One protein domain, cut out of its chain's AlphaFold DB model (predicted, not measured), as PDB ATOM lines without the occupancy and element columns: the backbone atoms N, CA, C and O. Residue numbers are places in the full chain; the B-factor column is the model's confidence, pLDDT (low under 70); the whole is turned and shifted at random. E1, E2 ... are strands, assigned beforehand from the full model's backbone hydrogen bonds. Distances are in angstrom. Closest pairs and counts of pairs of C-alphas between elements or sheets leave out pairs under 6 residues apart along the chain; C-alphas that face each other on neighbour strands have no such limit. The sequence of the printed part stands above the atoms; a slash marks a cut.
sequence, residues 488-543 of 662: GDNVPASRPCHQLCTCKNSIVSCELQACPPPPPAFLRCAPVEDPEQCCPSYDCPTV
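Overview. This is residues 488 to 543 of the 662 residues of an uncharacterized protein of Penaeus vannamei (UniProt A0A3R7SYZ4). With little regular structure, the printed part is a thin rod of two small strand hairpins set end to end: E1 with E2, then the shorter E3 with E4, joined by a long link. It has 56 residues with no named helix and four named strands, E1 to E4 in chain order, in two antiparallel sheets. The class is all strand, with 19 residues in named elements. The whole is extended, with a radius of gyration of the C-alphas of 15.9 A and spans of 52 by 18 by 11 A.

Arrangement. E1, residues 498 to 504, and E2, residues 507 to 512, form an antiparallel hairpin, their directions at 155 degrees; N 502 and O 509 are within hydrogen-bond range at 2.9 A. Residues 490 to 491 pair antiparallel with residues 501 to 502 of E1. E3, residues 526 to 528, and E4, residues 537 to 539, form an antiparallel hairpin at 137 degrees, with N 528 and O 537 within hydrogen-bond range at 2.8 A. E1 and E2 are apart from E3 and E4.

Along the chain. E1 spans 15.3 A from C-alpha 498 at (-29.459, 46.128, -11.797), and E2 15.1 A. E3 spans 6.4 A; E4 spans 6.8 A, ending at C-alpha 539 at (-6.241, 45.142, -4.427).

Size, cuts and confidence. The C-alphas farthest apart, of Asn 505 and Val 543, are 53.0 A apart. The printed part has no cut. The link from E2 to E3, residues 513 to 525, is long. Residues 521, 522 and 543 have pLDDT under 70.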
ATOM      1  N   GLY A 488     -45.148  47.049 -17.897       86.69
ATOM      2  CA  GLY A 488     -44.519  48.325 -18.254       86.69
ATOM      3  C   GLY A 488     -44.040  49.188 -17.077       86.69
ATOM      4  O   GLY A 488     -43.321  50.158 -17.318       86.69
ATOM      5  N   ASP A 489     -44.371  48.860 -15.822       92.69
ATOM      6  CA  ASP A 489     -43.907  49.637 -14.662       92.69
ATOM      7  C   ASP A 489     -42.389  49.499 -14.450       92.69
ATOM      8  O   ASP A 489     -41.803  48.424 -14.619       92.69
ATOM      9  N   ASN A 490     -41.750  50.586 -14.002       93.62
ATOM     10  CA  ASN A 490     -40.369  50.543 -13.521       93.62
ATOM     11  C   ASN A 490     -40.317  49.846 -12.156       93.62
ATOM     12  O   ASN A 490     -41.023  50.222 -11.218       93.62
ATOM     13  N   VAL A 491     -39.447  48.847 -12.043       93.00
ATOM     14  CA  VAL A 491     -39.230  48.050 -10.833       93.00
ATOM     15  C   VAL A 491     -37.939  48.548 -10.165       93.00
ATOM     16  O   VAL A 491     -36.964  48.813 -10.868       93.00
ATOM     17  N   PRO A 492     -37.875  48.711  -8.832       92.12
ATOM     18  CA  PRO A 492     -36.636  49.095  -8.164       92.12
ATOM     19  C   PRO A 492     -35.579  47.987  -8.275       92.12
ATOM     20  O   PRO A 492     -35.896  46.798  -8.195       92.12
ATOM     21  N   ALA A 493     -34.316  48.390  -8.410       89.19
ATOM     22  CA  ALA A 493     -33.167  47.493  -8.415       89.19
ATOM     23  C   ALA A 493     -33.149  46.596  -7.163       89.19
ATOM     24  O   ALA A 493     -33.227  47.078  -6.033       89.19
ATOM     25  N   SER A 494     -33.042  45.280  -7.364       87.81
ATOM     26  CA  SER A 494     -32.970  44.283  -6.285       87.81
ATOM     27  C   SER A 494     -31.541  43.845  -5.944       87.81
ATOM     28  O   SER A 494     -31.339  43.173  -4.935       87.81
ATOM     29  N   ARG A 495     -30.553  44.217  -6.770       87.12
ATOM     30  CA  ARG A 495     -29.111  43.968  -6.592       87.12
ATOM     31  C   ARG A 495     -28.324  45.159  -7.170       87.12
ATOM     32  O   ARG A 495     -28.832  45.762  -8.116       87.12
ATOM     33  N   PRO A 496     -27.101  45.473  -6.698       90.19
ATOM     34  CA  PRO A 496     -26.349  46.649  -7.158       90.19
ATOM     35  C   PRO A 496     -26.083  46.717  -8.673       90.19
ATOM     36  O   PRO A 496     -26.018  47.806  -9.228       90.19
ATOM     37  N   CYS A 497     -25.976  45.575  -9.364       91.12
ATOM     38  CA  CYS A 497     -25.780  45.535 -10.822       91.12
ATOM     39  C   CYS A 497     -27.041  45.767 -11.665       91.12
ATOM     40  O   CYS A 497     -26.946  45.795 -12.889       91.12
ATOM     41  N   HIS A 498     -28.222  45.888 -11.058       92.62
ATOM     42  CA  HIS A 498     -29.459  46.128 -11.797       92.62
ATOM     43  C   HIS A 498     -29.634  47.639 -12.011       92.62
ATOM     44  O   HIS A 498     -30.066  48.337 -11.099       92.62
ATOM     45  N   GLN A 499     -29.315  48.144 -13.205       86.75
ATOM     46  CA  GLN A 499     -29.389  49.583 -13.500       86.75
ATOM     47  C   GLN A 499     -30.819  50.042 -13.817       86.75
ATOM     48  O   GLN A 499     -31.315  51.007 -13.239       86.75
ATOM     49  N   LEU A 500     -31.514  49.317 -14.698       90.19
ATOM     50  CA  LEU A 500     -32.887  49.628 -15.102       90.19
ATOM     51  C   LEU A 500     -33.728  48.351 -15.148       90.19
ATOM     52  O   LEU A 500     -33.569  47.537 -16.054       90.19
ATOM     53  N   CYS A 501     -34.639  48.175 -14.188       94.94
ATOM     54  CA  CYS A 501     -35.600  47.073 -14.190       94.94
ATOM     55  C   CYS A 501     -36.987  47.543 -14.636       94.94
ATOM     56  O   CYS A 501     -37.521  48.536 -14.149       94.94
ATOM     57  N   THR A 502     -37.605  46.770 -15.523       94.19
ATOM     58  CA  THR A 502     -38.957  46.999 -16.045       94.19
ATOM     59  C   THR A 502     -39.777  45.723 -15.927       94.19
ATOM     60  O   THR A 502     -39.271  44.628 -16.175       94.19
ATOM     61  N   CYS A 503     -41.044  45.842 -15.549       93.69
ATOM     62  CA  CYS A 503     -41.969  44.722 -15.615       93.69
ATOM     63  C   CYS A 503     -42.389  44.486 -17.072       93.69
ATOM     64  O   CYS A 503     -42.852  45.409 -17.738       93.69
ATOM     65  N   LYS A 504     -42.229  43.257 -17.569       90.88
ATOM     66  CA  LYS A 504     -42.631  42.833 -18.915       90.88
ATOM     67  C   LYS A 504     -43.338  41.487 -18.816       90.88
ATOM     68  O   LYS A 504     -42.698  40.479 -18.545       90.88
ATOM     69  N   ASN A 505     -44.651  41.474 -19.040       85.88
ATOM     70  CA  ASN A 505     -45.488  40.269 -19.075       85.88
ATOM     71  C   ASN A 505     -45.225  39.314 -17.884       85.88
ATOM     72  O   ASN A 505     -44.829  38.167 -18.070       85.88
ATOM     73  N   SER A 506     -45.400  39.812 -16.656       86.31
ATOM     74  CA  SER A 506     -45.122  39.117 -15.381       86.31
ATOM     75  C   SER A 506     -43.641  38.835 -15.049       86.31
ATOM     76  O   SER A 506     -43.352  38.430 -13.923       86.31
ATOM     77  N   ILE A 507     -42.688  39.119 -15.946       87.38
ATOM     78  CA  ILE A 507     -41.239  38.955 -15.724       87.38
ATOM     79  C   ILE A 507     -40.573  40.309 -15.432       87.38
ATOM     80  O   ILE A 507     -40.757  41.282 -16.163       87.38
ATOM     81  N   VAL A 508     -39.737  40.381 -14.389       90.38
ATOM     82  CA  VAL A 508     -38.882  41.557 -14.141       90.38
ATOM     83  C   VAL A 508     -37.651  41.483 -15.049       90.38
ATOM     84  O   VAL A 508     -36.763  40.662 -14.846       90.38
ATOM     85  N   SER A 509     -37.599  42.355 -16.053       92.00
ATOM     86  CA  SER A 509     -36.509  42.474 -17.021       92.00
ATOM     87  C   SER A 509     -35.578  43.611 -16.599       92.00
ATOM     88  O   SER A 509     -35.947  44.781 -16.714       92.00
ATOM     89  N   CYS A 510     -34.390  43.265 -16.094       93.12
ATOM     90  CA  CYS A 510     -33.359  44.216 -15.670       93.12
ATOM     91  C   CYS A 510     -32.211  44.302 -16.678       93.12
ATOM     92  O   CYS A 510     -31.701  43.278 -17.126       93.12
ATOM     93  N   GLU A 511     -31.766  45.520 -16.975       91.75
ATOM     94  CA  GLU A 511     -30.470  45.772 -17.598       91.75
ATOM     95  C   GLU A 511     -29.358  45.605 -16.552       91.75
ATOM     96  O   GLU A 511     -29.420  46.187 -15.461       91.75
ATOM     97  N   LEU A 512     -28.368  44.771 -16.879       87.75
ATOM     98  CA  LEU A 512     -27.210  44.492 -16.036       87.75
ATOM     99  C   LEU A 512     -26.059  45.427 -16.401       87.75
ATOM    100  O   LEU A 512     -25.673  45.514 -17.565       87.75
ATOM    101  N   GLN A 513     -25.465  46.068 -15.398       87.00
ATOM    102  CA  GLN A 513     -24.172  46.717 -15.569       87.00
ATOM    103  C   GLN A 513     -23.091  45.658 -15.818       87.00
ATOM    104  O   GLN A 513     -22.867  44.783 -14.985       87.00
ATOM    105  N   ALA A 514     -22.390  45.776 -16.946       85.12
ATOM    106  CA  ALA A 514     -21.130  45.076 -17.159       85.12
ATOM    107  C   ALA A 514     -20.028  45.704 -16.291       85.12
ATOM    108  O   ALA A 514     -19.960  46.927 -16.139       85.12
ATOM    109  N   CYS A 515     -19.156  44.865 -15.740       84.81
ATOM    110  CA  CYS A 515     -17.983  45.312 -14.999       84.81
ATOM    111  C   CYS A 515     -16.764  45.452 -15.919       84.81
ATOM    112  O   CYS A 515     -16.701  44.767 -16.944       84.81
ATOM    113  N   PRO A 516     -15.796  46.326 -15.579       83.25
ATOM    114  CA  PRO A 516     -14.511  46.342 -16.267       83.25
ATOM    115  C   PRO A 516     -13.829  44.966 -16.146       83.25
ATOM    116  O   PRO A 516     -14.070  44.255 -15.164       83.25
ATOM    117  N   PRO A 517     -12.988  44.576 -17.121       76.00
ATOM    118  CA  PRO A 517     -12.242  43.327 -17.039       76.00
ATOM    119  C   PRO A 517     -11.316  43.318 -15.808       76.00
ATOM    120  O   PRO A 517     -10.859  44.381 -15.376       76.00
ATOM    121  N   PRO A 518     -11.014  42.135 -15.241       76.88
ATOM    122  CA  PRO A 518     -10.027  42.022 -14.173       76.88
ATOM    123  C   PRO A 518      -8.650  42.516 -14.656       76.88
ATOM    124  O   PRO A 518      -8.306  42.301 -15.822       76.88
ATOM    125  N   PRO A 519      -7.823  43.111 -13.775       77.50
ATOM    126  CA  PRO A 519      -6.424  43.384 -14.081       77.50
ATOM    127  C   PRO A 519      -5.685  42.105 -14.519       77.50
ATOM    128  O   PRO A 519      -6.037  41.012 -14.058       77.50
ATOM    129  N   PRO A 520      -4.639  42.205 -15.359       73.06
ATOM    130  CA  PRO A 520      -3.893  41.038 -15.815       73.06
ATOM    131  C   PRO A 520      -3.392  40.158 -14.668       73.06
ATOM    132  O   PRO A 520      -2.811  40.642 -13.696       73.06
ATOM    133  N   ALA A 521      -3.532  38.839 -14.823       64.88
ATOM    134  CA  ALA A 521      -3.193  37.866 -13.782       64.88
ATOM    135  C   ALA A 521      -1.729  37.940 -13.294       64.88
ATOM    136  O   ALA A 521      -1.443  37.543 -12.164       64.88
ATOM    137  N   PHE A 522      -0.803  38.485 -14.098       65.25
ATOM    138  CA  PHE A 522       0.590  38.691 -13.684       65.25
ATOM    139  C   PHE A 522       0.744  39.723 -12.552       65.25
ATOM    140  O   PHE A 522       1.679  39.601 -11.765       65.25
ATOM    141  N   LEU A 523      -0.188  40.679 -12.414       70.88
ATOM    142  CA  LEU A 523      -0.221  41.630 -11.294       70.88
ATOM    143  C   LEU A 523      -0.696  40.983  -9.983       70.88
ATOM    144  O   LEU A 523      -0.558  41.592  -8.928       70.88
ATOM    145  N   ARG A 524      -1.246  39.758 -10.030       77.69
ATOM    146  CA  ARG A 524      -1.707  38.978  -8.863       77.69
ATOM    147  C   ARG A 524      -2.700  39.723  -7.954       77.69
ATOM    148  O   ARG A 524      -2.731  39.477  -6.750       77.69
ATOM    149  N   CYS A 525      -3.505  40.624  -8.518       85.50
ATOM    150  CA  CYS A 525      -4.483  41.393  -7.753       85.50
ATOM    151  C   CYS A 525      -5.613  40.502  -7.219       85.50
ATOM    152  O   CYS A 525      -6.160  39.678  -7.953       85.50
ATOM    153  N   ALA A 526      -6.004  40.709  -5.964       87.75
ATOM    154  CA  ALA A 526      -7.150  40.044  -5.359       87.75
ATOM    155  C   ALA A 526      -8.436  40.857  -5.609       87.75
ATOM    156  O   ALA A 526      -8.416  42.079  -5.434       87.75
ATOM    157  N   PRO A 527      -9.563  40.226  -5.989       91.50
ATOM    158  CA  PRO A 527     -10.852  40.906  -6.018       91.50
ATOM    159  C   PRO A 527     -11.309  41.231  -4.590       91.50
ATOM    160  O   PRO A 527     -11.279  40.382  -3.699       91.50
ATOM    161  N   VAL A 528     -11.766  42.461  -4.389       93.94
ATOM    162  CA  VAL A 528     -12.349  42.965  -3.145       93.94
ATOM    163  C   VAL A 528     -13.799  43.343  -3.433       93.94
ATOM    164  O   VAL A 528     -14.088  44.363  -4.069       93.94
ATOM    165  N   GLU A 529     -14.704  42.470  -2.992       89.62
ATOM    166  CA  GLU A 529     -16.153  42.627  -3.130       89.62
ATOM    167  C   GLU A 529     -16.712  43.627  -2.106       89.62
ATOM    168  O   GLU A 529     -16.372  43.582  -0.923       89.62
ATOM    169  N   ASP A 530     -17.629  44.486  -2.551       88.50
ATOM    170  CA  ASP A 530     -18.433  45.364  -1.698       88.50
ATOM    171  C   ASP A 530     -19.924  45.114  -2.010       88.50
ATOM    172  O   ASP A 530     -20.332  45.284  -3.160       88.50
ATOM    173  N   PRO A 531     -20.756  44.707  -1.029       85.31
ATOM    174  CA  PRO A 531     -22.164  44.384  -1.257       85.31
ATOM    175  C   PRO A 531     -23.050  45.590  -1.618       85.31
ATOM    176  O   PRO A 531     -24.199  45.380  -2.012       85.31
ATOM    177  N   GLU A 532     -22.566  46.830  -1.486       85.44
ATOM    178  CA  GLU A 532     -23.263  48.037  -1.955       85.44
ATOM    179  C   GLU A 532     -22.875  48.428  -3.396       85.44
ATOM    180  O   GLU A 532     -23.541  49.269  -4.004       85.44
ATOM    181  N   GLN A 533     -21.850  47.795  -3.982       89.25
ATOM    182  CA  GLN A 533     -21.343  48.080  -5.329       89.25
ATOM    183  C   GLN A 533     -21.655  46.933  -6.305       89.25
ATOM    184  O   GLN A 533     -21.855  45.787  -5.908       89.25
ATOM    185  N   CYS A 534     -21.735  47.225  -7.610       91.50
ATOM    186  CA  CYS A 534     -21.926  46.172  -8.620       91.50
ATOM    187  C   CYS A 534     -20.643  45.375  -8.882       91.50
ATOM    188  O   CYS A 534     -20.680  44.154  -9.012       91.50
ATOM    189  N   CYS A 535     -19.517  46.077  -8.990       89.50
ATOM    190  CA  CYS A 535     -18.274  45.513  -9.487       89.50
ATOM    191  C   CYS A 535     -17.239  45.392  -8.371       89.50
ATOM    192  O   CYS A 535     -17.168  46.290  -7.528       89.50
ATOM    193  N   PRO A 536     -16.416  44.329  -8.375       90.88
ATOM    194  CA  PRO A 536     -15.300  44.228  -7.452       90.88
ATOM    195  C   PRO A 536     -14.304  45.357  -7.718       90.88
ATOM    196  O   PRO A 536     -14.034  45.726  -8.865       90.88
ATOM    197  N   SER A 537     -13.722  45.873  -6.641       90.88
ATOM    198  CA  SER A 537     -12.434  46.560  -6.728       90.88
ATOM    199  C   SER A 537     -11.313  45.514  -6.732       90.88
ATOM    200  O   SER A 537     -11.556  44.348  -6.424       90.88
ATOM    201  N   TYR A 538     -10.091  45.895  -7.101       89.94
ATOM    202  CA  TYR A 538      -8.949  44.978  -7.114       89.94
ATOM    203  C   TYR A 538      -7.813  45.553  -6.276       89.94
ATOM    204  O   TYR A 538      -7.321  46.643  -6.568       89.94
ATOM    205  N   ASP A 539      -7.408  44.817  -5.242       90.25
ATOM    206  CA  ASP A 539      -6.241  45.142  -4.427       90.25
ATOM    207  C   ASP A 539      -5.020  44.439  -5.030       90.25
ATOM    208  O   ASP A 539      -4.946  43.208  -5.075       90.25
ATOM    209  N   CYS A 540      -4.100  45.226  -5.583       82.94
ATOM    210  CA  CYS A 540      -2.921  44.730  -6.280       82.94
ATOM    211  C   CYS A 540      -1.696  44.823  -5.358       82.94
ATOM    212  O   CYS A 540      -1.429  45.910  -4.838       82.94
ATOM    213  N   PRO A 541      -0.910  43.742  -5.178       82.19
ATOM    214  CA  PRO A 541       0.317  43.803  -4.395       82.19
ATOM    215  C   PRO A 541       1.252  44.874  -4.964       82.19
ATOM    216  O   PRO A 541       1.675  44.806  -6.118       82.19
ATOM    217  N   THR A 542       1.583  45.872  -4.145       74.00
ATOM    218  CA  THR A 542       2.497  46.946  -4.536       74.00
ATOM    219  C   THR A 542       3.891  46.373  -4.751       74.00
ATOM    220  O   THR A 542       4.596  46.069  -3.786       74.00
ATOM    221  N   VAL A 543       4.296  46.242  -6.013       63.81
ATOM    222  CA  VAL A 543       5.679  45.935  -6.381       63.81
ATOM    223  C   VAL A 543       6.536  47.133  -5.974       63.81
ATOM    224  O   VAL A 543       6.588  48.133  -6.686       63.81
TER     225      VAL A 543